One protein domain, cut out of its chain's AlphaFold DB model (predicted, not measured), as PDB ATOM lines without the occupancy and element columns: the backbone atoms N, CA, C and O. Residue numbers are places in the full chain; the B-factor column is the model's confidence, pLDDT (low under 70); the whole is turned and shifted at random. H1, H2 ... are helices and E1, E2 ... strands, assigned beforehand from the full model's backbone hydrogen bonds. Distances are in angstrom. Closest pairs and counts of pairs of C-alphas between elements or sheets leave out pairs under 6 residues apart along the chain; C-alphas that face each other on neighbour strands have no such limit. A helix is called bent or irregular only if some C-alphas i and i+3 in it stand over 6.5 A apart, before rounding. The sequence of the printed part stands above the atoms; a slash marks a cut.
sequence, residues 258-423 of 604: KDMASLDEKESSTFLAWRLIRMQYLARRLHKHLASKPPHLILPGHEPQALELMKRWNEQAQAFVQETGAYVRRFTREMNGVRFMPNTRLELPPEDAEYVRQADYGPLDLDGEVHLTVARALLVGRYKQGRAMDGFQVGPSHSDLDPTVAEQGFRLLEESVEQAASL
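Overview. This is residues 258 to 423 of the 604 residues of an uncharacterized protein of Archangium sp. Cb G35 (UniProt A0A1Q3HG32). Two long helices, H1 and H2, lie side by side as a helical hairpin along the length of the domain; H4 packs on H2 and H6 packs on H4, the four running alternately opposite ways in a stepped arrangement. The small strand hairpin E3 E4 fills the corner between H1 and H4, a second hairpin E1 E2 extends past the end of H2 with residues 334 to 339 sticking out, and H3 lies out on the side of H1 away from H6. The 166 printed residues include six named helices and four named strands, in the order H1 H2 E1 E2 H3 H4 E3 E4 H5 H6, with two antiparallel sheets of two strands each; the class is mostly helix. The whole is compact, with a radius of gyration of the C-alphas of 16.8 A and spans of 59 by 39 by 29 A.

Along the chain. H1, residues 265 to 289, begins with C-alpha 265 at (-51.460, 431.340, -37.958) and is 37.6 A long from first to last C-alpha. H2, residues 303 to 331, is the longest helix at 41.1 A and ends with C-alpha 331 at (-47.711, 436.794, -36.770). E1, residues 333 to 335, and E2, residues 338 to 340, follow. H3 is residues 350 to 358, 12.4 A long, and H4 is residues 370 to 380, 15.2 A long. E3, residues 382 to 384, is followed by E4, residues 391 to 395, the longest strand at 13.9 A. H5 is residues 398 to 401. H6, residues 403 to 420, is 27.2 A long and ends with C-alpha 420 at (-31.277, 443.621, -46.321); it is irregular, but only just, with C-alphas 404 and 407 7.0 A apart.

Arrangement. H1 and H2 touch and run opposite ways at a shallow tilt of 17 degrees, a hairpin whose closest C-alphas, those of Met 279 and Trp 313, are 5.7 A apart. E1 and E2 form an antiparallel hairpin, with N 333 and O 340 at 2.9 A and N 340 and O 333 at 2.8 A, within hydrogen-bond range. H3 touches no helix and is only just apart from H1, at 8.2 A. H4 touches H2, which meets it with residues 314 to 321 alone, opposite ways at a shallow tilt of 16 degrees; the closest C-alphas are those of Val 321 and Val 370, 6.3 A apart. E3 and E4 form another antiparallel hairpin, with N 383 and O 392 at 2.9 A. The closest C-alphas of H1 and E3 are those of Ala 283 and Tyr 383, 6.8 A, and those of H4 and E3 are Arg 376 and Arg 382, 5.3 A. Residues 296 to 297 pair in parallel with residues 394 to 395 of E4. H5 touches H4, closest at the C-alphas of Leu 378 and His 398, 5.1 A, and touches H6 only at the corner, closest at those of Ser 399 and Ala 406, 4.9 A. H6 touches H4 opposite ways at a shallow tilt of 33 degrees, only just short of steep; the closest C-alphas are those of Ala 375 and Gly 409, 4.4 A. H2 and H6 are near each other, while H1 and H6 are apart. Every O i to N i+4 pair is within hydrogen-bond range in H2, H3 and H4, against 18 of 21 in H1 and 12 of 14 in H6; H5 is too short for such a pair.

Size, cuts and confidence. The two C-alphas farthest apart, those of Gly 301 and Asn 336, are 60.1 A apart. The printed part has no cut. The links H1 to H2 and H3 to H4 are long. Residues 418 to 423, of which 418 to 420 belong to H6, stand free. The mean pLDDT of the printed part is 91.2, and residues 387 to 390 are under 70.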
ATOM      1  N   LYS A 258     -60.110 430.780 -50.771       83.38
ATOM      2  CA  LYS A 258     -59.568 431.173 -49.461       83.38
ATOM      3  C   LYS A 258     -58.845 432.516 -49.549       83.38
ATOM      4  O   LYS A 258     -57.977 432.690 -50.398       83.38
ATOM      5  N   ASP A 259     -59.140 433.415 -48.615       88.19
ATOM      6  CA  ASP A 259     -58.335 434.612 -48.359       88.19
ATOM      7  C   ASP A 259     -57.483 434.399 -47.101       88.19
ATOM      8  O   ASP A 259     -58.013 434.274 -45.992       88.19
ATOM      9  N   MET A 260     -56.158 434.378 -47.265       91.44
ATOM     10  CA  MET A 260     -55.203 434.193 -46.171       91.44
ATOM     11  C   MET A 260     -55.308 435.288 -45.091       91.44
ATOM     12  O   MET A 260     -54.978 435.036 -43.932       91.44
ATOM     13  N   ALA A 261     -55.812 436.486 -45.418       89.69
ATOM     14  CA  ALA A 261     -56.024 437.543 -44.427       89.69
ATOM     15  C   ALA A 261     -57.045 437.150 -43.339       89.69
ATOM     16  O   ALA A 261     -56.956 437.647 -42.215       89.69
ATOM     17  N   SER A 262     -57.969 436.232 -43.648       91.38
ATOM     18  CA  SER A 262     -58.998 435.742 -42.717       91.38
ATOM     19  C   SER A 262     -58.558 434.562 -41.835       91.38
ATOM     20  O   SER A 262     -59.154 434.332 -40.785       91.38
ATOM     21  N   LEU A 263     -57.510 433.835 -42.236       93.62
ATOM     22  CA  LEU A 263     -57.076 432.566 -41.634       93.62
ATOM     23  C   LEU A 263     -56.279 432.754 -40.336       93.62
ATOM     24  O   LEU A 263     -55.666 433.805 -40.150       93.62
ATOM     25  N   ASP A 264     -56.215 431.752 -39.454       94.62
ATOM     26  CA  ASP A 264     -55.311 431.790 -38.288       94.62
ATOM     27  C   ASP A 264     -53.824 431.552 -38.663       94.62
ATOM     28  O   ASP A 264     -53.480 431.431 -39.841       94.62
ATOM     29  N   GLU A 265     -52.901 431.536 -37.690       93.94
ATOM     30  CA  GLU A 265     -51.460 431.340 -37.958       93.94
ATOM     31  C   GLU A 265     -51.152 429.964 -38.581       93.94
ATOM     32  O   GLU A 265     -50.289 429.848 -39.456       93.94
ATOM     33  N   LYS A 266     -51.875 428.921 -38.165       93.56
ATOM     34  CA  LYS A 266     -51.681 427.540 -38.616       93.56
ATOM     35  C   LYS A 266     -52.306 427.316 -39.990       93.56
ATOM     36  O   LYS A 266     -51.688 426.712 -40.868       93.56
ATOM     37  N   GLU A 267     -53.507 427.835 -40.202       93.44
ATOM     38  CA  GLU A 267     -54.167 427.833 -41.503       93.44
ATOM     39  C   GLU A 267     -53.395 428.677 -42.528       93.44
ATOM     40  O   GLU A 267     -53.253 428.251 -43.672       93.44
ATOM     41  N   SER A 268     -52.815 429.815 -42.123       94.81
ATOM     42  CA  SER A 268     -51.938 430.623 -42.987       94.81
ATOM     43  C   SER A 268     -50.620 429.908 -43.320       94.81
ATOM     44  O   SER A 268     -50.163 429.959 -44.459       94.81
ATOM     45  N   SER A 269     -50.027 429.182 -42.362       94.62
ATOM     46  CA  SER A 269     -48.866 428.312 -42.621       94.62
ATOM     47  C   SER A 269     -49.212 427.209 -43.636       94.62
ATOM     48  O   SER A 269     -48.498 427.015 -44.622       94.62
ATOM     49  N   THR A 270     -50.379 426.572 -43.475       94.88
ATOM     50  CA  THR A 270     -50.909 425.568 -44.418       94.88
ATOM     51  C   THR A 270     -51.166 426.169 -45.807       94.88
ATOM     52  O   THR A 270     -50.886 425.540 -46.828       94.88
ATOM     53  N   PHE A 271     -51.649 427.414 -45.868       95.31
ATOM     54  CA  PHE A 271     -51.870 428.156 -47.110       95.31
ATOM     55  C   PHE A 271     -50.567 428.364 -47.885       95.31
ATOM     56  O   PHE A 271     -50.484 428.048 -49.075       95.31
ATOM     57  N   LEU A 272     -49.525 428.832 -47.198       95.31
ATOM     58  CA  LEU A 272     -48.202 429.023 -47.785       95.31
ATOM     59  C   LEU A 272     -47.567 427.687 -48.206       95.31
ATOM     60  O   LEU A 272     -46.915 427.638 -49.251       95.31
ATOM     61  N   ALA A 273     -47.815 426.595 -47.469       95.56
ATOM     62  CA  ALA A 273     -47.393 425.247 -47.857       95.56
ATOM     63  C   ALA A 273     -47.978 424.851 -49.225       95.56
ATOM     64  O   ALA A 273     -47.244 424.457 -50.135       95.56
ATOM     65  N   TRP A 274     -49.294 425.021 -49.408       95.94
ATOM     66  CA  TRP A 274     -49.964 424.718 -50.674       95.94
ATOM     67  C   TRP A 274     -49.554 425.649 -51.817       95.94
ATOM     68  O   TRP A 274     -49.390 425.176 -52.945       95.94
ATOM     69  N   ARG A 275     -49.314 426.938 -51.544       95.06
ATOM     70  CA  ARG A 275     -48.779 427.887 -52.536       95.06
ATOM     71  C   ARG A 275     -47.395 427.447 -53.033       95.06
ATOM     72  O   ARG A 275     -47.172 427.383 -54.244       95.06
ATOM     73  N   LEU A 276     -46.503 427.047 -52.122       94.19
ATOM     74  CA  LEU A 276     -45.176 426.521 -52.454       94.19
ATOM     75  C   LEU A 276     -45.254 425.204 -53.250       94.19
ATOM     76  O   LEU A 276     -44.537 425.038 -54.239       94.19
ATOM     77  N   ILE A 277     -46.161 424.291 -52.883       95.19
ATOM     78  CA  ILE A 277     -46.428 423.055 -53.641       95.19
ATOM     79  C   ILE A 277     -46.901 423.374 -55.058       95.19
ATOM     80  O   ILE A 277     -46.382 422.796 -56.011       95.19
ATOM     81  N   ARG A 278     -47.826 424.327 -55.232       95.56
ATOM     82  CA  ARG A 278     -48.308 424.724 -56.562       95.56
ATOM     83  C   ARG A 278     -47.172 425.269 -57.434       95.56
ATOM     84  O   ARG A 278     -47.074 424.903 -58.606       95.56
ATOM     85  N   MET A 279     -46.283 426.087 -56.865       94.69
ATOM     86  CA  MET A 279     -45.082 426.576 -57.556       94.69
ATOM     87  C   MET A 279     -44.134 425.431 -57.950       94.69
ATOM     88  O   MET A 279     -43.678 425.386 -59.095       94.69
ATOM     89  N   GLN A 280     -43.857 424.483 -57.049       93.56
ATOM     90  CA  GLN A 280     -43.019 423.318 -57.361       93.56
ATOM     91  C   GLN A 280     -43.645 422.417 -58.435       93.56
ATOM     92  O   GLN A 280     -42.947 421.987 -59.353       93.56
ATOM     93  N   TYR A 281     -44.956 422.177 -58.374       94.88
ATOM     94  CA  TYR A 281     -45.701 421.413 -59.375       94.88
ATOM     95  C   TYR A 281     -45.569 422.029 -60.776       94.88
ATOM     96  O   TYR A 281     -45.217 421.329 -61.727       94.88
ATOM     97  N   LEU A 282     -45.780 423.344 -60.905       95.69
ATOM     98  CA  LEU A 282     -45.662 424.057 -62.182       95.69
ATOM     99  C   LEU A 282     -44.225 424.012 -62.735       95.69
ATOM    100  O   LEU A 282     -44.034 423.747 -63.923       95.69
ATOM    101  N   ALA A 283     -43.210 424.168 -61.878       93.75
ATOM    102  CA  ALA A 283     -41.804 424.028 -62.271       93.75
ATOM    103  C   ALA A 283     -41.452 422.587 -62.707       93.75
ATOM    104  O   ALA A 283     -40.735 422.379 -63.686       93.75
ATOM    105  N   ARG A 284     -42.010 421.565 -62.048       91.94
ATOM    106  CA  ARG A 284     -41.851 420.156 -62.453       91.94
ATOM    107  C   ARG A 284     -42.535 419.858 -63.783       91.94
ATOM    108  O   ARG A 284     -41.936 419.205 -64.634       91.94
ATOM    109  N   ARG A 285     -43.749 420.377 -64.010       93.62
ATOM    110  CA  ARG A 285     -44.472 420.253 -65.291       93.62
ATOM    111  C   ARG A 285     -43.664 420.813 -66.462       93.62
ATOM    112  O   ARG A 285     -43.724 420.232 -67.545       93.62
ATOM    113  N   LEU A 286     -42.863 421.860 -66.238       94.38
ATOM    114  CA  LEU A 286     -42.011 422.457 -67.268       94.38
ATOM    115  C   LEU A 286     -41.020 421.452 -67.877       94.38
ATOM    116  O   LEU A 286     -40.810 421.504 -69.083       94.38
ATOM    117  N   HIS A 287     -40.499 420.482 -67.113       90.88
ATOM    118  CA  HIS A 287     -39.549 419.469 -67.614       90.88
ATOM    119  C   HIS A 287     -40.063 418.677 -68.828       90.88
ATOM    120  O   HIS A 287     -39.259 418.260 -69.656       90.88
ATOM    121  N   LYS A 288     -41.387 418.506 -68.980       91.62
ATOM    122  CA  LYS A 288     -41.998 417.850 -70.156       91.62
ATOM    123  C   LYS A 288     -41.786 418.634 -71.465       91.62
ATOM    124  O   LYS A 288     -42.074 418.122 -72.543       91.62
ATOM    125  N   HIS A 289     -41.289 419.868 -71.372       94.44
ATOM    126  CA  HIS A 289     -41.044 420.791 -72.477       94.44
ATOM    127  C   HIS A 289     -39.559 421.141 -72.657       94.44
ATOM    128  O   HIS A 289     -39.250 422.020 -73.460       94.44
ATOM    129  N   LEU A 290     -38.645 420.481 -71.932       92.19
ATOM    130  CA  LEU A 290     -37.212 420.790 -71.937       92.19
ATOM    131  C   LEU A 290     -36.357 419.646 -72.490       92.19
ATOM    132  O   LEU A 290     -36.710 418.469 -72.400       92.19
ATOM    133  N   ALA A 291     -35.172 419.998 -72.984       88.69
ATOM    134  CA  ALA A 291     -34.103 419.056 -73.265       88.69
ATOM    135  C   ALA A 291     -33.738 418.245 -72.006       88.69
ATOM    136  O   ALA A 291     -33.567 418.779 -70.907       88.69
ATOM    137  N   SER A 292     -33.573 416.932 -72.181       80.69
ATOM    138  CA  SER A 292     -33.333 415.977 -71.087       80.69
ATOM    139  C   SER A 292     -31.974 416.112 -70.386       80.69
ATOM    140  O   SER A 292     -31.760 415.488 -69.349       80.69
ATOM    141  N   LYS A 293     -31.051 416.909 -70.934       78.75
ATOM    142  CA  LYS A 293     -29.714 417.167 -70.383       78.75
ATOM    143  C   LYS A 293     -29.480 418.676 -70.238       78.75
ATOM    144  O   LYS A 293     -30.016 419.429 -71.047       78.75
ATOM    145  N   PRO A 294     -28.661 419.120 -69.268       74.19
ATOM    146  CA  PRO A 294     -28.211 420.506 -69.192       74.19
ATOM    147  C   PRO A 294     -27.397 420.928 -70.435       74.19
ATOM    148  O   PRO A 294     -26.613 420.113 -70.930       74.19
ATOM    149  N   PRO A 295     -27.503 422.192 -70.894       75.81
ATOM    150  CA  PRO A 295     -28.477 423.195 -70.459       75.81
ATOM    151  C   PRO A 295     -29.903 422.795 -70.871       75.81
ATOM    152  O   PRO A 295     -30.125 422.384 -72.007       75.81
ATOM    153  N   HIS A 296     -30.874 422.922 -69.960       89.62
ATOM    154  CA  HIS A 296     -32.255 422.507 -70.223       89.62
ATOM    155  C   HIS A 296     -32.969 423.534 -71.106       89.62
ATOM    156  O   HIS A 296     -33.738 424.369 -70.631       89.62
ATOM    157  N   LEU A 297     -32.683 423.500 -72.404       92.56
ATOM    158  CA  LEU A 297     -33.341 424.383 -73.358       92.56
ATOM    159  C   LEU A 297     -34.780 423.939 -73.617       92.56
ATOM    160  O   LEU A 297     -35.082 422.746 -73.574       92.56
ATOM    161  N   ILE A 298     -35.662 424.897 -73.896       93.56
ATOM    162  CA  ILE A 298     -37.030 424.605 -74.333       93.56
ATOM    163  C   ILE A 298     -36.976 423.886 -75.688       93.56
ATOM    164  O   ILE A 298     -36.258 424.312 -76.597       93.56
ATOM    165  N   LEU A 299     -37.719 422.784 -75.807       90.94
ATOM    166  CA  LEU A 299     -37.780 421.974 -77.024       90.94
ATOM    167  C   LEU A 299     -38.399 422.772 -78.191       90.94
ATOM    168  O   LEU A 299     -39.343 423.535 -77.963       90.94
ATOM    169  N   PRO A 300     -37.936 422.579 -79.441       87.12
ATOM    170  CA  PRO A 300     -38.524 423.236 -80.607       87.12
ATOM    171  C   PRO A 300     -40.038 423.007 -80.724       87.12
ATOM    172  O   PRO A 300     -40.499 421.867 -80.767       87.12
ATOM    173  N   GLY A 301     -40.817 424.089 -80.788       88.62
ATOM    174  CA  GLY A 301     -42.281 424.058 -80.860       88.62
ATOM    175  C   GLY A 301     -42.995 423.945 -79.506       88.62
ATOM    176  O   GLY A 301     -44.226 423.957 -79.482       88.62
ATOM    177  N   HIS A 302     -42.261 423.839 -78.391       94.19
ATOM    178  CA  HIS A 302     -42.822 423.789 -77.034       94.19
ATOM    179  C   HIS A 302     -42.823 425.164 -76.332       94.19
ATOM    180  O   HIS A 302     -43.247 425.261 -75.176       94.19
ATOM    181  N   GLU A 303     -42.355 426.231 -76.992       93.88
ATOM    182  CA  GLU A 303     -42.266 427.580 -76.419       93.88
ATOM    183  C   GLU A 303     -43.608 428.129 -75.896       93.88
ATOM    184  O   GLU A 303     -43.606 428.665 -74.787       93.88
ATOM    185  N   PRO A 304     -44.763 427.968 -76.583       96.75
ATOM    186  CA  PRO A 304     -46.047 428.448 -76.065       96.75
ATOM    187  C   PRO A 304     -46.466 427.763 -74.755       96.75
ATOM    188  O   PRO A 304     -46.931 428.420 -73.829       96.75
ATOM    189  N   GLN A 305     -46.273 426.444 -74.652       97.62
ATOM    190  CA  GLN A 305     -46.637 425.655 -73.471       97.62
ATOM    191  C   GLN A 305     -45.674 425.919 -72.307       97.62
ATOM    192  O   GLN A 305     -46.099 425.994 -71.153       97.62
ATOM    193  N   ALA A 306     -44.383 426.094 -72.605       97.06
ATOM    194  CA  ALA A 306     -43.391 426.505 -71.622       97.06
ATOM    195  C   ALA A 306     -43.695 427.911 -71.078       97.06
ATOM    196  O   ALA A 306     -43.710 428.094 -69.861       97.06
ATOM    197  N   LEU A 307     -44.012 428.875 -71.950       98.00
ATOM    198  CA  LEU A 307     -44.389 430.233 -71.557       98.00
ATOM    199  C   LEU A 307     -45.649 430.248 -70.683       98.00
ATOM    200  O   LEU A 307     -45.660 430.909 -69.651       98.00
ATOM    201  N   GLU A 308     -46.682 429.485 -71.042       98.19
ATOM    202  CA  GLU A 308     -47.908 429.363 -70.244       98.19
ATOM    203  C   GLU A 308     -47.631 428.821 -68.828       98.19
ATOM    204  O   GLU A 308     -48.129 429.355 -67.835       98.19
ATOM    205  N   LEU A 309     -46.771 427.802 -68.702       98.12
ATOM    206  CA  LEU A 309     -46.337 427.294 -67.396       98.12
ATOM    207  C   LEU A 309     -45.524 428.335 -66.611       98.12
ATOM    208  O   LEU A 309     -45.717 428.464 -65.402       98.12
ATOM    209  N   MET A 310     -44.653 429.103 -67.276       98.38
ATOM    210  CA  MET A 310     -43.886 430.189 -66.652       98.38
ATOM    211  C   MET A 310     -44.774 431.352 -66.185       98.38
ATOM    212  O   MET A 310     -44.510 431.917 -65.122       98.38
ATOM    213  N   LYS A 311     -45.842 431.677 -66.928       98.25
ATOM    214  CA  LYS A 311     -46.841 432.694 -66.560       98.25
ATOM    215  C   LYS A 311     -47.611 432.289 -65.311       98.25
ATOM    216  O   LYS A 311     -47.524 432.992 -64.305       98.25
ATOM    217  N   ARG A 312     -48.213 431.095 -65.314       97.62
ATOM    218  CA  ARG A 312     -48.881 430.526 -64.128       97.62
ATOM    219  C   ARG A 312     -47.940 430.428 -62.932       97.62
ATOM    220  O   ARG A 312     -48.339 430.703 -61.806       97.62
ATOM    221  N   TRP A 313     -46.679 430.046 -63.153       97.62
ATOM    222  CA  TRP A 313     -45.687 430.005 -62.079       97.62
ATOM    223  C   TRP A 313     -45.414 431.402 -61.511       97.62
ATOM    224  O   TRP A 313     -45.385 431.554 -60.294       97.62
ATOM    225  N   ASN A 314     -45.265 432.425 -62.365       97.81
ATOM    226  CA  ASN A 314     -45.062 433.807 -61.930       97.81
ATOM    227  C   ASN A 314     -46.252 434.319 -61.109       97.81
ATOM    228  O   ASN A 314     -46.043 434.871 -60.039       97.81
ATOM    229  N   GLU A 315     -47.489 434.083 -61.547       96.31
ATOM    230  CA  GLU A 315     -48.695 434.459 -60.792       96.31
ATOM    231  C   GLU A 315     -48.678 433.892 -59.363       96.31
ATOM    232  O   GLU A 315     -48.865 434.629 -58.393       96.31
ATOM    233  N   GLN A 316     -48.372 432.596 -59.216       95.81
ATOM    234  CA  GLN A 316     -48.240 431.961 -57.900       95.81
ATOM    235  C   GLN A 316     -47.045 432.509 -57.106       95.81
ATOM    236  O   GLN A 316     -47.145 432.674 -55.893       95.81
ATOM    237  N   ALA A 317     -45.935 432.822 -57.775       95.75
ATOM    238  CA  ALA A 317     -44.738 433.379 -57.160       95.75
ATOM    239  C   ALA A 317     -44.950 434.802 -56.617       95.75
ATOM    240  O   ALA A 317     -44.510 435.104 -55.510       95.75
ATOM    241  N   GLN A 318     -45.656 435.665 -57.356       95.00
ATOM    242  CA  GLN A 318     -46.015 437.011 -56.899       95.00
ATOM    243  C   GLN A 318     -46.960 436.951 -55.696       95.00
ATOM    244  O   GLN A 318     -46.736 437.659 -54.714       95.00
ATOM    245  N   ALA A 319     -47.970 436.074 -55.744       94.56
ATOM    246  CA  ALA A 319     -48.841 435.817 -54.601       94.56
ATOM    247  C   ALA A 319     -48.017 435.364 -53.383       94.56
ATOM    248  O   ALA A 319     -48.086 435.997 -52.334       94.56
ATOM    249  N   PHE A 320     -47.136 434.371 -53.550       94.44
ATOM    250  CA  PHE A 320     -46.295 433.843 -52.473       94.44
ATOM    251  C   PHE A 320     -45.362 434.889 -51.840       94.44
ATOM    252  O   PHE A 320     -45.195 434.886 -50.620       94.44
ATOM    253  N   VAL A 321     -44.784 435.808 -52.627       93.75
ATOM    254  CA  VAL A 321     -43.981 436.937 -52.111       93.75
ATOM    255  C   VAL A 321     -44.828 437.832 -51.197       93.75
ATOM    256  O   VAL A 321     -44.433 438.109 -50.061       93.75
ATOM    257  N   GLN A 322     -46.009 438.249 -51.663       93.06
ATOM    258  CA  GLN A 322     -46.900 439.138 -50.907       93.06
ATOM    259  C   GLN A 322     -47.463 438.459 -49.651       93.06
ATOM    260  O   GLN A 322     -47.456 439.044 -48.565       93.06
ATOM    261  N   GLU A 323     -47.896 437.208 -49.786       94.31
ATOM    262  CA  GLU A 323     -48.466 436.385 -48.718       94.31
ATOM    263  C   GLU A 323     -47.422 436.068 -47.644       94.31
ATOM    264  O   GLU A 323     -47.690 436.267 -46.462       94.31
ATOM    265  N   THR A 324     -46.197 435.692 -48.025       92.94
ATOM    266  CA  THR A 324     -45.092 435.489 -47.071       92.94
ATOM    267  C   THR A 324     -44.802 436.770 -46.288       92.94
ATOM    268  O   THR A 324     -44.689 436.741 -45.061       92.94
ATOM    269  N   GLY A 325     -44.748 437.921 -46.969       91.06
ATOM    270  CA  GLY A 325     -44.567 439.217 -46.315       91.06
ATOM    271  C   GLY A 325     -45.709 439.568 -45.352       91.06
ATOM    272  O   GLY A 325     -45.458 440.060 -44.251       91.06
ATOM    273  N   ALA A 326     -46.959 439.297 -45.734       93.31
ATOM    274  CA  ALA A 326     -48.131 439.521 -44.889       93.31
ATOM    275  C   ALA A 326     -48.151 438.592 -43.664       93.31
ATOM    276  O   ALA A 326     -48.373 439.067 -42.551       93.31
ATOM    277  N   TYR A 327     -47.852 437.304 -43.848       94.81
ATOM    278  CA  TYR A 327     -47.749 436.305 -42.783       94.81
ATOM    279  C   TYR A 327     -46.692 436.688 -41.744       94.81
ATOM    280  O   TYR A 327     -46.999 436.793 -40.555       94.81
ATOM    281  N   VAL A 328     -45.468 436.998 -42.195       92.25
ATOM    282  CA  VAL A 328     -44.378 437.415 -41.303       92.25
ATOM    283  C   VAL A 328     -44.755 438.682 -40.533       92.25
ATOM    284  O   VAL A 328     -44.576 438.715 -39.318       92.25
ATOM    285  N   ARG A 329     -45.330 439.705 -41.183       91.69
ATOM    286  CA  ARG A 329     -45.777 440.931 -40.490       91.69
ATOM    287  C   ARG A 329     -46.891 440.679 -39.471       91.69
ATOM    288  O   ARG A 329     -46.851 441.267 -38.397       91.69
ATOM    289  N   ARG A 330     -47.876 439.838 -39.800       94.56
ATOM    290  CA  ARG A 330     -49.080 439.609 -38.981       94.56
ATOM    291  C   ARG A 330     -48.815 438.766 -37.735       94.56
ATOM    292  O   ARG A 330     -49.443 439.009 -36.709       94.56
ATOM    293  N   PHE A 331     -47.922 437.782 -37.831       94.50
ATOM    294  CA  PHE A 331     -47.711 436.794 -36.770       94.50
ATOM    295  C   PHE A 331     -46.354 436.911 -36.055       94.50
ATOM    296  O   PHE A 331     -46.126 436.207 -35.073       94.50
ATOM    297  N   THR A 332     -45.477 437.835 -36.472       92.50
ATOM    298  CA  THR A 332     -44.323 438.239 -35.649       92.50
ATOM    299  C   THR A 332     -44.812 438.895 -34.359       92.50
ATOM    300  O   THR A 332     -45.608 439.832 -34.396       92.50
ATOM    301  N   ARG A 333     -44.306 438.435 -33.213       91.19
ATOM    302  CA  ARG A 333     -44.655 438.952 -31.879       91.19
ATOM    303  C   ARG A 333     -43.421 439.575 -31.242       91.19
ATOM    304  O   ARG A 333     -42.308 439.109 -31.469       91.19
ATOM    305  N   GLU A 334     -43.601 440.597 -30.419       89.69
ATOM    306  CA  GLU A 334     -42.504 441.218 -29.677       89.69
ATOM    307  C   GLU A 334     -42.818 441.185 -28.182       89.69
ATOM    308  O   GLU A 334     -43.897 441.595 -27.759       89.69
ATOM    309  N   MET A 335     -41.897 440.645 -27.383       86.69
ATOM    310  CA  MET A 335     -42.045 440.537 -25.931       86.69
ATOM    311  C   MET A 335     -40.713 440.895 -25.277       86.69
ATOM    312  O   MET A 335     -39.688 440.299 -25.601       86.69
ATOM    313  N   ASN A 336     -40.716 441.868 -24.363       87.25
ATOM    314  CA  ASN A 336     -39.519 442.346 -23.651       87.25
ATOM    315  C   ASN A 336     -38.346 442.736 -24.583       87.25
ATOM    316  O   ASN A 336     -37.189 442.464 -24.274       87.25
ATOM    317  N   GLY A 337     -38.642 443.332 -25.747       83.88
ATOM    318  CA  GLY A 337     -37.645 443.699 -26.765       83.88
ATOM    319  C   GLY A 337     -37.076 442.522 -27.573       83.88
ATOM    320  O   GLY A 337     -36.186 442.715 -28.397       83.88
ATOM    321  N   VAL A 338     -37.578 441.300 -27.364       84.00
ATOM    322  CA  VAL A 338     -37.234 440.120 -28.167       84.00
ATOM    323  C   VAL A 338     -38.317 439.895 -29.218       84.00
ATOM    324  O   VAL A 338     -39.496 439.734 -28.893       84.00
ATOM    325  N   ARG A 339     -37.907 439.863 -30.490       84.62
ATOM    326  CA  ARG A 339     -38.776 439.565 -31.632       84.62
ATOM    327  C   ARG A 339     -38.857 438.053 -31.864       84.62
ATOM    328  O   ARG A 339     -37.860 437.416 -32.193       84.62
ATOM    329  N   PHE A 340     -40.060 437.505 -31.756       87.50
ATOM    330  CA  PHE A 340     -40.398 436.117 -32.053       87.50
ATOM    331  C   PHE A 340     -41.004 436.044 -33.454       87.50
ATOM    332  O   PHE A 340     -42.056 436.630 -33.714       87.50
ATOM    333  N   MET A 341     -40.325 435.352 -34.368       88.19
ATOM    334  CA  MET A 341     -40.837 435.107 -35.719       88.19
ATOM    335  C   MET A 341     -41.934 434.026 -35.686       88.19
ATOM    336  O   MET A 341     -41.873 433.148 -34.820       88.19
ATOM    337  N   PRO A 342     -42.916 434.068 -36.604       90.94
ATOM    338  CA  PRO A 342     -43.917 433.011 -36.723       90.94
ATOM    339  C   PRO A 342     -43.308 431.719 -37.273       90.94
ATOM    340  O   PRO A 342     -42.140 431.693 -37.672       90.94
ATOM    341  N   ASN A 343     -44.098 430.644 -37.310       87.44
ATOM    342  CA  ASN A 343     -43.616 429.343 -37.770       87.44
ATOM    343  C   ASN A 343     -43.066 429.408 -39.211       87.44
ATOM    344  O   ASN A 343     -43.800 429.623 -40.173       87.44
ATOM    345  N   THR A 344     -41.754 429.209 -39.362       89.25
ATOM    346  CA  THR A 344     -41.080 429.214 -40.667       89.25
ATOM    347  C   THR A 344     -41.102 427.858 -41.360       89.25
ATOM    348  O   THR A 344     -40.813 427.803 -42.553       89.25
ATOM    349  N   ARG A 345     -41.452 426.779 -40.648       92.06
ATOM    350  CA  ARG A 345     -41.707 425.466 -41.240       92.06
ATOM    351  C   ARG A 345     -43.188 425.366 -41.562       92.06
ATOM    352  O   ARG A 345     -44.035 425.445 -40.677       92.06
ATOM    353  N   LEU A 346     -43.495 425.197 -42.837       92.75
ATOM    354  CA  LEU A 346     -44.858 425.178 -43.334       92.75
ATOM    355  C   LEU A 346     -45.489 423.812 -43.057       92.75
ATOM    356  O   LEU A 346     -44.926 422.767 -43.392       92.75
ATOM    357  N   GLU A 347     -46.647 423.822 -42.402       86.81
ATOM    358  CA  GLU A 347     -47.320 422.606 -41.949       86.81
ATOM    359  C   GLU A 347     -48.371 422.113 -42.947       86.81
ATOM    360  O   GLU A 347     -49.003 422.882 -43.667       86.81
ATOM    361  N   LEU A 348     -48.581 420.797 -42.955       91.50
ATOM    362  CA  LEU A 348     -49.633 420.121 -43.709       91.50
ATOM    363  C   LEU A 348     -50.298 419.055 -42.834       91.50
ATOM    364  O   LEU A 348     -49.662 418.540 -41.906       91.50
ATOM    365  N   PRO A 349     -51.537 418.646 -43.158       89.19
ATOM    366  CA  PRO A 349     -52.107 417.406 -42.646       89.19
ATOM    367  C   PRO A 349     -51.158 416.210 -42.882       89.19
ATOM    368  O   PRO A 349     -50.484 416.167 -43.914       89.19
ATOM    369  N   PRO A 350     -51.098 415.210 -41.977       88.44
ATOM    370  CA  PRO A 350     -50.144 414.099 -42.086       88.44
ATOM    371  C   PRO A 350     -50.216 413.295 -43.395       88.44
ATOM    372  O   PRO A 350     -49.190 412.798 -43.855       88.44
ATOM    373  N   GLU A 351     -51.407 413.188 -43.990       84.25
ATOM    374  CA  GLU A 351     -51.654 412.550 -45.291       84.25
ATOM    375  C   GLU A 351     -50.994 413.336 -46.439       84.25
ATOM    376  O   GLU A 351     -50.210 412.787 -47.209       84.25
ATOM    377  N   ASP A 352     -51.226 414.650 -46.501       89.81
ATOM    378  CA  ASP A 352     -50.626 415.536 -47.505       89.81
ATOM    379  C   ASP A 352     -49.101 415.617 -47.369       89.81
ATOM    380  O   ASP A 352     -48.375 415.589 -48.364       89.81
ATOM    381  N   ALA A 353     -48.601 415.644 -46.131       90.00
ATOM    382  CA  ALA A 353     -47.171 415.594 -45.847       90.00
ATOM    383  C   ALA A 353     -46.513 414.294 -46.354       90.00
ATOM    384  O   ALA A 353     -45.346 414.313 -46.749       90.00
ATOM    385  N   GLU A 354     -47.238 413.171 -46.374       87.62
ATOM    386  CA  GLU A 354     -46.746 411.915 -46.944       87.62
ATOM    387  C   GLU A 354     -46.683 411.969 -48.477       87.62
ATOM    388  O   GLU A 354     -45.660 411.587 -49.041       87.62
ATOM    389  N   TYR A 355     -47.681 412.537 -49.162       89.31
ATOM    390  CA  TYR A 355     -47.600 412.750 -50.615       89.31
ATOM    391  C   TYR A 355     -46.430 413.670 -51.010       89.31
ATOM    392  O   TYR A 355     -45.700 413.378 -51.959       89.31
ATOM    393  N   VAL A 356     -46.189 414.743 -50.247       90.31
ATOM    394  CA  VAL A 356     -45.037 415.652 -50.426       90.31
ATOM    395  C   VAL A 356     -43.699 414.922 -50.242       90.31
ATOM    396  O   VAL A 356     -42.769 415.149 -51.023       90.31
ATOM    397  N   ARG A 357     -43.602 414.006 -49.263       87.69
ATOM    398  CA  ARG A 357     -42.429 413.127 -49.085       87.69
ATOM    399  C   ARG A 357     -42.252 412.168 -50.258       87.69
ATOM    400  O   ARG A 357     -41.146 412.066 -50.781       87.69
ATOM    401  N   GLN A 358     -43.316 411.487 -50.683       85.31
ATOM    402  CA  GLN A 358     -43.272 410.525 -51.789       85.31
ATOM    403  C   GLN A 358     -42.834 411.189 -53.094       85.31
ATOM    404  O   GLN A 358     -41.987 410.644 -53.796       85.31
ATOM    405  N   ALA A 359     -43.336 412.391 -53.383       86.06
ATOM    406  CA  ALA A 359     -42.944 413.168 -54.553       86.06
ATOM    407  C   ALA A 359     -41.568 413.860 -54.426       86.06
ATOM    408  O   ALA A 359     -41.139 414.518 -55.375       86.06
ATOM    409  N   ASP A 360     -40.873 413.740 -53.289       86.56
ATOM    410  CA  ASP A 360     -39.582 414.383 -52.994       86.56
ATOM    411  C   ASP A 360     -39.598 415.902 -53.247       86.56
ATOM    412  O   ASP A 360     -38.754 416.461 -53.949       86.56
ATOM    413  N   TYR A 361     -40.617 416.594 -52.727       86.69
ATOM    414  CA  TYR A 361     -40.746 418.062 -52.807       86.69
ATOM    415  C   TYR A 361     -39.786 418.806 -51.854       86.69
ATOM    416  O   TYR A 361     -39.765 420.035 -51.832       86.69
ATOM    417  N   GLY A 362     -38.963 418.077 -51.095       84.75
ATOM    418  CA  GLY A 362     -38.091 418.642 -50.070       84.75
ATOM    419  C   GLY A 362     -38.858 419.171 -48.852       84.75
ATOM    420  O   GLY A 362     -40.051 418.899 -48.695       84.75
ATOM    421  N   PRO A 363     -38.174 419.886 -47.942       86.25
ATOM    422  CA  PRO A 363     -38.834 420.550 -46.828       86.25
ATOM    423  C   PRO A 363     -39.629 421.767 -47.324       86.25
ATOM    424  O   PRO A 363     -39.176 422.517 -48.189       86.25
ATOM    425  N   LEU A 364     -40.815 421.971 -46.752       91.06
ATOM    426  CA  LEU A 364     -41.627 423.158 -46.995       91.06
ATOM    427  C   LEU A 364     -41.273 424.195 -45.925       91.06
ATOM    428  O   LEU A 364     -41.853 424.198 -44.846       91.06
ATOM    429  N   ASP A 365     -40.290 425.043 -46.205       90.50
ATOM    430  CA  ASP A 365     -39.869 426.129 -45.314       90.50
ATOM    431  C   ASP A 365     -40.075 427.492 -46.004       90.50
ATOM    432  O   ASP A 365     -40.032 427.599 -47.233       90.50
ATOM    433  N   LEU A 366     -40.277 428.554 -45.218       88.88
ATOM    434  CA  LEU A 366     -40.315 429.928 -45.722       88.88
ATOM    435  C   LEU A 366     -38.958 430.339 -46.298       88.88
ATOM    436  O   LEU A 366     -37.933 430.320 -45.616       88.88
ATOM    437  N   ASP A 367     -38.967 430.786 -47.552       83.88
ATOM    438  CA  ASP A 367     -37.761 431.250 -48.225       83.88
ATOM    439  C   ASP A 367     -37.394 432.672 -47.775       83.88
ATOM    440  O   ASP A 367     -37.948 433.664 -48.251       83.88
ATOM    441  N   GLY A 368     -36.402 432.782 -46.888       82.19
ATOM    442  CA  GLY A 368     -35.823 434.067 -46.472       82.19
ATOM    443  C   GLY A 368     -35.156 434.869 -47.605       82.19
ATOM    444  O   GLY A 368     -34.710 435.993 -47.366       82.19
ATOM    445  N   GLU A 369     -35.074 434.309 -48.818       87.56
ATOM    446  CA  GLU A 369     -34.652 434.960 -50.063       87.56
ATOM    447  C   GLU A 369     -35.752 434.962 -51.144       87.56
ATOM    448  O   GLU A 369     -35.431 435.028 -52.330       87.56
ATOM    449  N   VAL A 370     -37.044 434.890 -50.786       90.94
ATOM    450  CA  VAL A 370     -38.143 434.703 -51.761       90.94
ATOM    451  C   VAL A 370     -38.079 435.659 -52.966       90.94
ATOM    452  O   VAL A 370     -38.159 435.197 -54.102       90.94
ATOM    453  N   HIS A 371     -37.821 436.956 -52.759       94.38
ATOM    454  CA  HIS A 371     -37.672 437.948 -53.836       94.38
ATOM    455  C   HIS A 371     -36.557 437.565 -54.829       94.38
ATOM    456  O   HIS A 371     -36.770 437.540 -56.042       94.38
ATOM    457  N   LEU A 372     -35.385 437.181 -54.315       94.00
ATOM    458  CA  LEU A 372     -34.229 436.752 -55.102       94.00
ATOM    459  C   LEU A 372     -34.469 435.392 -55.785       94.00
ATOM    460  O   LEU A 372     -34.042 435.193 -56.920       94.00
ATOM    461  N   THR A 373     -35.186 434.464 -55.147       92.94
ATOM    462  CA  THR A 373     -35.614 433.195 -55.764       92.94
ATOM    463  C   THR A 373     -36.564 433.426 -56.939       92.94
ATOM    464  O   THR A 373     -36.384 432.821 -57.997       92.94
ATOM    465  N   VAL A 374     -37.537 434.330 -56.800       95.88
ATOM    466  CA  VAL A 374     -38.465 434.671 -57.888       95.88
ATOM    467  C   VAL A 374     -37.743 435.416 -59.012       95.88
ATOM    468  O   VAL A 374     -37.883 435.039 -60.175       95.88
ATOM    469  N   ALA A 375     -36.876 436.379 -58.694       97.44
ATOM    470  CA  ALA A 375     -36.036 437.050 -59.684       97.44
ATOM    471  C   ALA A 375     -35.119 436.072 -60.451       97.44
ATOM    472  O   ALA A 375     -34.991 436.178 -61.670       97.44
ATOM    473  N   ARG A 376     -34.537 435.065 -59.776       96.25
ATOM    474  CA  ARG A 376     -33.747 433.985 -60.406       96.25
ATOM    475  C   ARG A 376     -34.560 433.175 -61.425       96.25
ATOM    476  O   ARG A 376     -34.040 432.864 -62.501       96.25
ATOM    477  N   ALA A 377     -35.827 432.882 -61.144       96.31
ATOM    478  CA  ALA A 377     -36.707 432.209 -62.098       96.31
ATOM    479  C   ALA A 377     -37.063 433.116 -63.292       96.31
ATOM    480  O   ALA A 377     -36.910 432.704 -64.442       96.31
ATOM    481  N   LEU A 378     -37.462 434.368 -63.040       97.88
ATOM    482  CA  LEU A 378     -37.899 435.295 -64.093       97.88
ATOM    483  C   LEU A 378     -36.763 435.733 -65.027       97.88
ATOM    484  O   LEU A 378     -36.940 435.718 -66.246       97.88
ATOM    485  N   LEU A 379     -35.609 436.119 -64.472       97.62
ATOM    486  CA  LEU A 379     -34.509 436.754 -65.211       97.62
ATOM    487  C   LEU A 379     -33.561 435.763 -65.890       97.62
ATOM    488  O   LEU A 379     -32.999 436.075 -66.940       97.62
ATOM    489  N   VAL A 380     -33.342 434.591 -65.279       96.38
ATOM    490  CA  VAL A 380     -32.353 433.610 -65.765       96.38
ATOM    491  C   VAL A 380     -32.874 432.174 -65.858       96.38
ATOM    492  O   VAL A 380     -32.098 431.285 -66.229       96.38
ATOM    493  N   GLY A 381     -34.153 431.939 -65.550       96.00
ATOM    494  CA  GLY A 381     -34.801 430.633 -65.673       96.00
ATOM    495  C   GLY A 381     -34.375 429.616 -64.617       96.00
ATOM    496  O   GLY A 381     -34.424 428.424 -64.891       96.00
ATOM    497  N   ARG A 382     -33.890 430.038 -63.441       95.00
ATOM    498  CA  ARG A 382     -33.435 429.119 -62.381       95.00
ATOM    499  C   ARG A 382     -34.539 428.867 -61.351       95.00
ATOM    500  O   ARG A 382     -34.939 429.789 -60.646       95.00
ATOM    501  N   TYR A 383     -34.963 427.613 -61.225       92.62
ATOM    502  CA  TYR A 383     -36.033 427.164 -60.329       92.62
ATOM    503  C   TYR A 383     -35.466 426.268 -59.218       92.62
ATOM    504  O   TYR A 383     -34.677 425.363 -59.498       92.62
ATOM    505  N   LYS A 384     -35.882 426.497 -57.963       85.75
ATOM    506  CA  LYS A 384     -35.646 425.571 -56.836       85.75
ATOM    507  C   LYS A 384     -36.606 424.377 -56.941       85.75
ATOM    508  O   LYS A 384     -37.771 424.569 -57.293       85.75
ATOM    509  N   GLN A 385     -36.149 423.171 -56.610       77.31
ATOM    510  CA  GLN A 385     -36.978 421.960 -56.591       77.31
ATOM    511  C   GLN A 385     -36.365 420.932 -55.644       77.31
ATOM    512  O   GLN A 385     -35.229 420.553 -55.868       77.31
ATOM    513  N   GLY A 386     -37.112 420.390 -54.678       70.19
ATOM    514  CA  GLY A 386     -36.551 419.403 -53.747       70.19
ATOM    515  C   GLY A 386     -35.784 420.069 -52.602       70.19
ATOM    516  O   GLY A 386     -36.299 420.996 -51.974       70.19
ATOM    517  N   ARG A 387     -34.581 419.587 -52.265       65.06
ATOM    518  CA  ARG A 387     -33.814 420.109 -51.116       65.06
ATOM    519  C   ARG A 387     -33.085 421.406 -51.482       65.06
ATOM    520  O   ARG A 387     -33.010 421.794 -52.639       65.06
ATOM    521  N   ALA A 388     -32.511 422.089 -50.491       50.75
ATOM    522  CA  ALA A 388     -31.981 423.454 -50.636       50.75
ATOM    523  C   ALA A 388     -30.858 423.660 -51.687       50.75
ATOM    524  O   ALA A 388     -30.552 424.808 -52.007       50.75
ATOM    525  N   MET A 389     -30.255 422.587 -52.213       50.25
ATOM    526  CA  MET A 389     -29.254 422.617 -53.295       50.25
ATOM    527  C   MET A 389     -29.785 422.084 -54.637       50.25
ATOM    528  O   MET A 389     -29.092 422.182 -55.648       50.25
ATOM    529  N   ASP A 390     -30.996 421.528 -54.651       67.56
ATOM    530  CA  ASP A 390     -31.601 420.901 -55.817       67.56
ATOM    531  C   ASP A 390     -32.417 421.938 -56.615       67.56
ATOM    532  O   ASP A 390     -33.144 422.788 -56.082       67.56
ATOM    533  N   GLY A 391     -32.271 421.901 -57.937       80.00
ATOM    534  CA  GLY A 391     -32.899 422.858 -58.838       80.00
ATOM    535  C   GLY A 391     -32.394 422.714 -60.265       80.00
ATOM    536  O   GLY A 391     -31.397 422.045 -60.528       80.00
ATOM    537  N   PHE A 392     -33.085 423.360 -61.199       90.69
ATOM    538  CA  PHE A 392     -32.750 423.317 -62.621       90.69
ATOM    539  C   PHE A 392     -32.754 424.721 -63.226       90.69
ATOM    540  O   PHE A 392     -33.322 425.665 -62.667       90.69
ATOM    541  N   GLN A 393     -32.091 424.867 -64.373       92.75
ATOM    542  CA  GLN A 393     -32.052 426.120 -65.116       92.75
ATOM    543  C   GLN A 393     -32.509 425.908 -66.558       92.75
ATOM    544  O   GLN A 393     -31.913 425.112 -67.282       92.75
ATOM    545  N   VAL A 394     -33.546 426.646 -66.954       94.25
ATOM    546  CA  VAL A 394     -34.135 426.655 -68.298       94.25
ATOM    547  C   VAL A 394     -33.710 427.891 -69.096       94.25
ATOM    548  O   VAL A 394     -33.495 428.975 -68.544       94.25
ATOM    549  N   GLY A 395     -33.578 427.714 -70.410       93.94
ATOM    550  CA  GLY A 395     -33.374 428.786 -71.381       93.94
ATOM    551  C   GLY A 395     -34.228 428.569 -72.639       93.94
ATOM    552  O   GLY A 395     -34.314 427.433 -73.104       93.94
ATOM    553  N   PRO A 396     -34.839 429.601 -73.241       95.88
ATOM    554  CA  PRO A 396     -35.080 430.952 -72.720       95.88
ATOM    555  C   PRO A 396     -35.756 430.989 -71.333       95.88
ATOM    556  O   PRO A 396     -36.485 430.074 -70.962       95.88
ATOM    557  N   SER A 397     -35.494 432.036 -70.547       97.06
ATOM    558  CA  SER A 397     -36.224 432.329 -69.299       97.06
ATOM    559  C   SER A 397     -37.566 433.022 -69.567       97.06
ATOM    560  O   SER A 397     -37.833 433.454 -70.688       97.06
ATOM    561  N   HIS A 398     -38.403 433.205 -68.539       97.88
ATOM    562  CA  HIS A 398     -39.688 433.899 -68.703       97.88
ATOM    563  C   HIS A 398     -39.500 435.310 -69.286       97.88
ATOM    564  O   HIS A 398     -40.129 435.644 -70.281       97.88
ATOM    565  N   SER A 399     -38.559 436.094 -68.752       97.19
ATOM    566  CA  SER A 399     -38.235 437.435 -69.269       97.19
ATOM    567  C   SER A 399     -37.437 437.448 -70.583       97.19
ATOM    568  O   SER A 399     -37.088 438.520 -71.074       97.19
ATOM    569  N   ASP A 400     -37.036 436.287 -71.108       96.44
ATOM    570  CA  ASP A 400     -36.504 436.167 -72.472       96.44
ATOM    571  C   ASP A 400     -37.646 435.935 -73.484       96.44
ATOM    572  O   ASP A 400     -37.594 436.456 -74.595       96.44
ATOM    573  N   LEU A 401     -38.686 435.182 -73.097       96.06
ATOM    574  CA  LEU A 401     -39.878 434.916 -73.919       96.06
ATOM    575  C   LEU A 401     -40.912 436.052 -73.878       96.06
ATOM    576  O   LEU A 401     -41.594 436.302 -74.867       96.06
ATOM    577  N   ASP A 402     -41.038 436.720 -72.732       96.38
ATOM    578  CA  ASP A 402     -41.941 437.845 -72.496       96.38
ATOM    579  C   ASP A 402     -41.154 438.983 -71.817       96.38
ATOM    580  O   ASP A 402     -41.046 439.028 -70.589       96.38
ATOM    581  N   PRO A 403     -40.552 439.908 -72.589       94.56
ATOM    582  CA  PRO A 403     -39.722 440.978 -72.035       94.56
ATOM    583  C   PRO A 403     -40.440 441.880 -71.019       94.56
ATOM    584  O   PRO A 403     -39.773 442.540 -70.223       94.56
ATOM    585  N   THR A 404     -41.780 441.894 -70.996       94.75
ATOM    586  CA  THR A 404     -42.559 442.739 -70.077       94.75
ATOM    587  C   THR A 404     -42.356 442.368 -68.602       94.75
ATOM    588  O   THR A 404     -42.471 443.237 -67.736       94.75
ATOM    589  N   VAL A 405     -41.968 441.120 -68.297       96.56
ATOM    590  CA  VAL A 405     -41.704 440.670 -66.914       96.56
ATOM    591  C   VAL A 405     -40.254 440.895 -66.453       96.56
ATOM    592  O   VAL A 405     -39.912 440.558 -65.318       96.56
ATOM    593  N   ALA A 406     -39.381 441.471 -67.289       95.50
ATOM    594  CA  ALA A 406     -37.985 441.732 -66.920       95.50
ATOM    595  C   ALA A 406     -37.874 442.732 -65.752       95.50
ATOM    596  O   ALA A 406     -37.250 442.432 -64.736       95.50
ATOM    597  N   GLU A 407     -38.551 443.878 -65.849       95.44
ATOM    598  CA  GLU A 407     -38.522 444.923 -64.813       95.44
ATOM    599  C   GLU A 407     -39.184 444.479 -63.500       95.44
ATOM    600  O   GLU A 407     -38.784 444.909 -62.421       95.44
ATOM    601  N   GLN A 408     -40.137 443.541 -63.553       96.00
ATOM    602  CA  GLN A 408     -40.653 442.870 -62.357       96.00
ATOM    603  C   GLN A 408     -39.553 442.065 -61.649       96.00
ATOM    604  O   GLN A 408     -39.430 442.142 -60.428       96.00
ATOM    605  N   GLY A 409     -38.737 441.324 -62.403       96.88
ATOM    606  CA  GLY A 409     -37.592 440.591 -61.866       96.88
ATOM    607  C   GLY A 409     -36.532 441.510 -61.255       96.88
ATOM    608  O   GLY A 409     -36.050 441.226 -60.162       96.88
ATOM    609  N   PHE A 410     -36.192 442.620 -61.917       97.62
ATOM    610  CA  PHE A 410     -35.205 443.578 -61.402       97.62
ATOM    611  C   PHE A 410     -35.708 444.352 -60.175       97.62
ATOM    612  O   PHE A 410     -34.948 444.526 -59.222       97.62
ATOM    613  N   ARG A 411     -36.994 444.726 -60.127       96.62
ATOM    614  CA  ARG A 411     -37.595 445.369 -58.947       96.62
ATOM    615  C   ARG A 411     -37.513 444.488 -57.695       96.62
ATOM    616  O   ARG A 411     -37.118 444.982 -56.645       96.62
ATOM    617  N   LEU A 412     -37.781 443.183 -57.816       96.75
ATOM    618  CA  LEU A 412     -37.623 442.228 -56.707       96.75
ATOM    619  C   LEU A 412     -36.177 442.185 -56.166       96.75
ATOM    620  O   LEU A 412     -35.970 441.929 -54.981       96.75
ATOM    621  N   LEU A 413     -35.167 442.430 -57.009       97.12
ATOM    622  CA  LEU A 413     -33.772 442.505 -56.561       97.12
ATOM    623  C   LEU A 413     -33.494 443.796 -55.785       97.12
ATOM    624  O   LEU A 413     -32.834 443.731 -54.754       97.12
ATOM    625  N   GLU A 414     -34.021 444.941 -56.222       95.50
ATOM    626  CA  GLU A 414     -33.912 446.198 -55.466       95.50
ATOM    627  C   GLU A 414     -34.591 446.095 -54.095       95.50
ATOM    628  O   GLU A 414     -33.937 446.306 -53.071       95.50
ATOM    629  N   GLU A 415     -35.846 445.631 -54.062       94.19
ATOM    630  CA  GLU A 415     -36.599 445.363 -52.828       94.19
ATOM    631  C   GLU A 415     -35.815 444.428 -51.881       94.19
ATOM    632  O   GLU A 415     -35.805 444.618 -50.663       94.19
ATOM    633  N   SER A 416     -35.094 443.439 -52.428       93.56
ATOM    634  CA  SER A 416     -34.266 442.518 -51.642       93.56
ATOM    635  C   SER A 416     -32.975 443.141 -51.087       93.56
ATOM    636  O   SER A 416     -32.476 442.632 -50.080       93.56
ATOM    637  N   VAL A 417     -32.417 444.194 -51.700       93.38
ATOM    638  CA  VAL A 417     -31.286 444.963 -51.131       93.38
ATOM    639  C   VAL A 417     -31.789 445.913 -50.045       93.38
ATOM    640  O   VAL A 417     -31.182 446.000 -48.979       93.38
ATOM    641  N   GLU A 418     -32.921 446.577 -50.277       92.31
ATOM    642  CA  GLU A 418     -33.544 447.490 -49.310       92.31
ATOM    643  C   GLU A 418     -33.942 446.766 -48.018       92.31
ATOM    644  O   GLU A 418     -33.595 447.206 -46.923       92.31
ATOM    645  N   GLN A 419     -34.582 445.596 -48.130       88.56
ATOM    646  CA  GLN A 419     -34.902 444.744 -46.978       88.56
ATOM    647  C   GLN A 419     -33.637 444.326 -46.205       88.56
ATOM    648  O   GLN A 419     -33.643 444.290 -44.970       88.56
ATOM    649  N   ALA A 420     -32.538 444.049 -46.917       91.56
ATOM    650  CA  ALA A 420     -31.277 443.621 -46.321       91.56
ATOM    651  C   ALA A 420     -30.598 444.705 -45.468       91.56
ATOM    652  O   ALA A 420     -29.909 444.359 -44.512       91.56
ATOM    653  N   ALA A 421     -30.821 445.992 -45.759       92.31
ATOM    654  CA  ALA A 421     -30.224 447.108 -45.017       92.31
ATOM    655  C   ALA A 421     -30.676 447.189 -43.543       92.31
ATOM    656  O   ALA A 421     -30.029 447.848 -42.733       92.31
ATOM    657  N   SER A 422     -31.763 446.496 -43.182       88.81
ATOM    658  CA  SER A 422     -32.240 446.363 -41.797       88.81
ATOM    659  C   SER A 422     -31.544 445.254 -40.986       88.81
ATOM    660  O   SER A 422     -31.788 445.122 -39.786       88.81
ATOM    661  N   LEU A 423     -30.699 444.436 -41.624       89.75
ATOM    662  CA  LEU A 423     -30.022 443.302 -40.995       89.75
ATOM    663  C   LEU A 423     -28.738 443.731 -40.253       89.75
ATOM    664  O   LEU A 423     -28.131 444.747 -40.593       89.75
TER     665      LEU A 423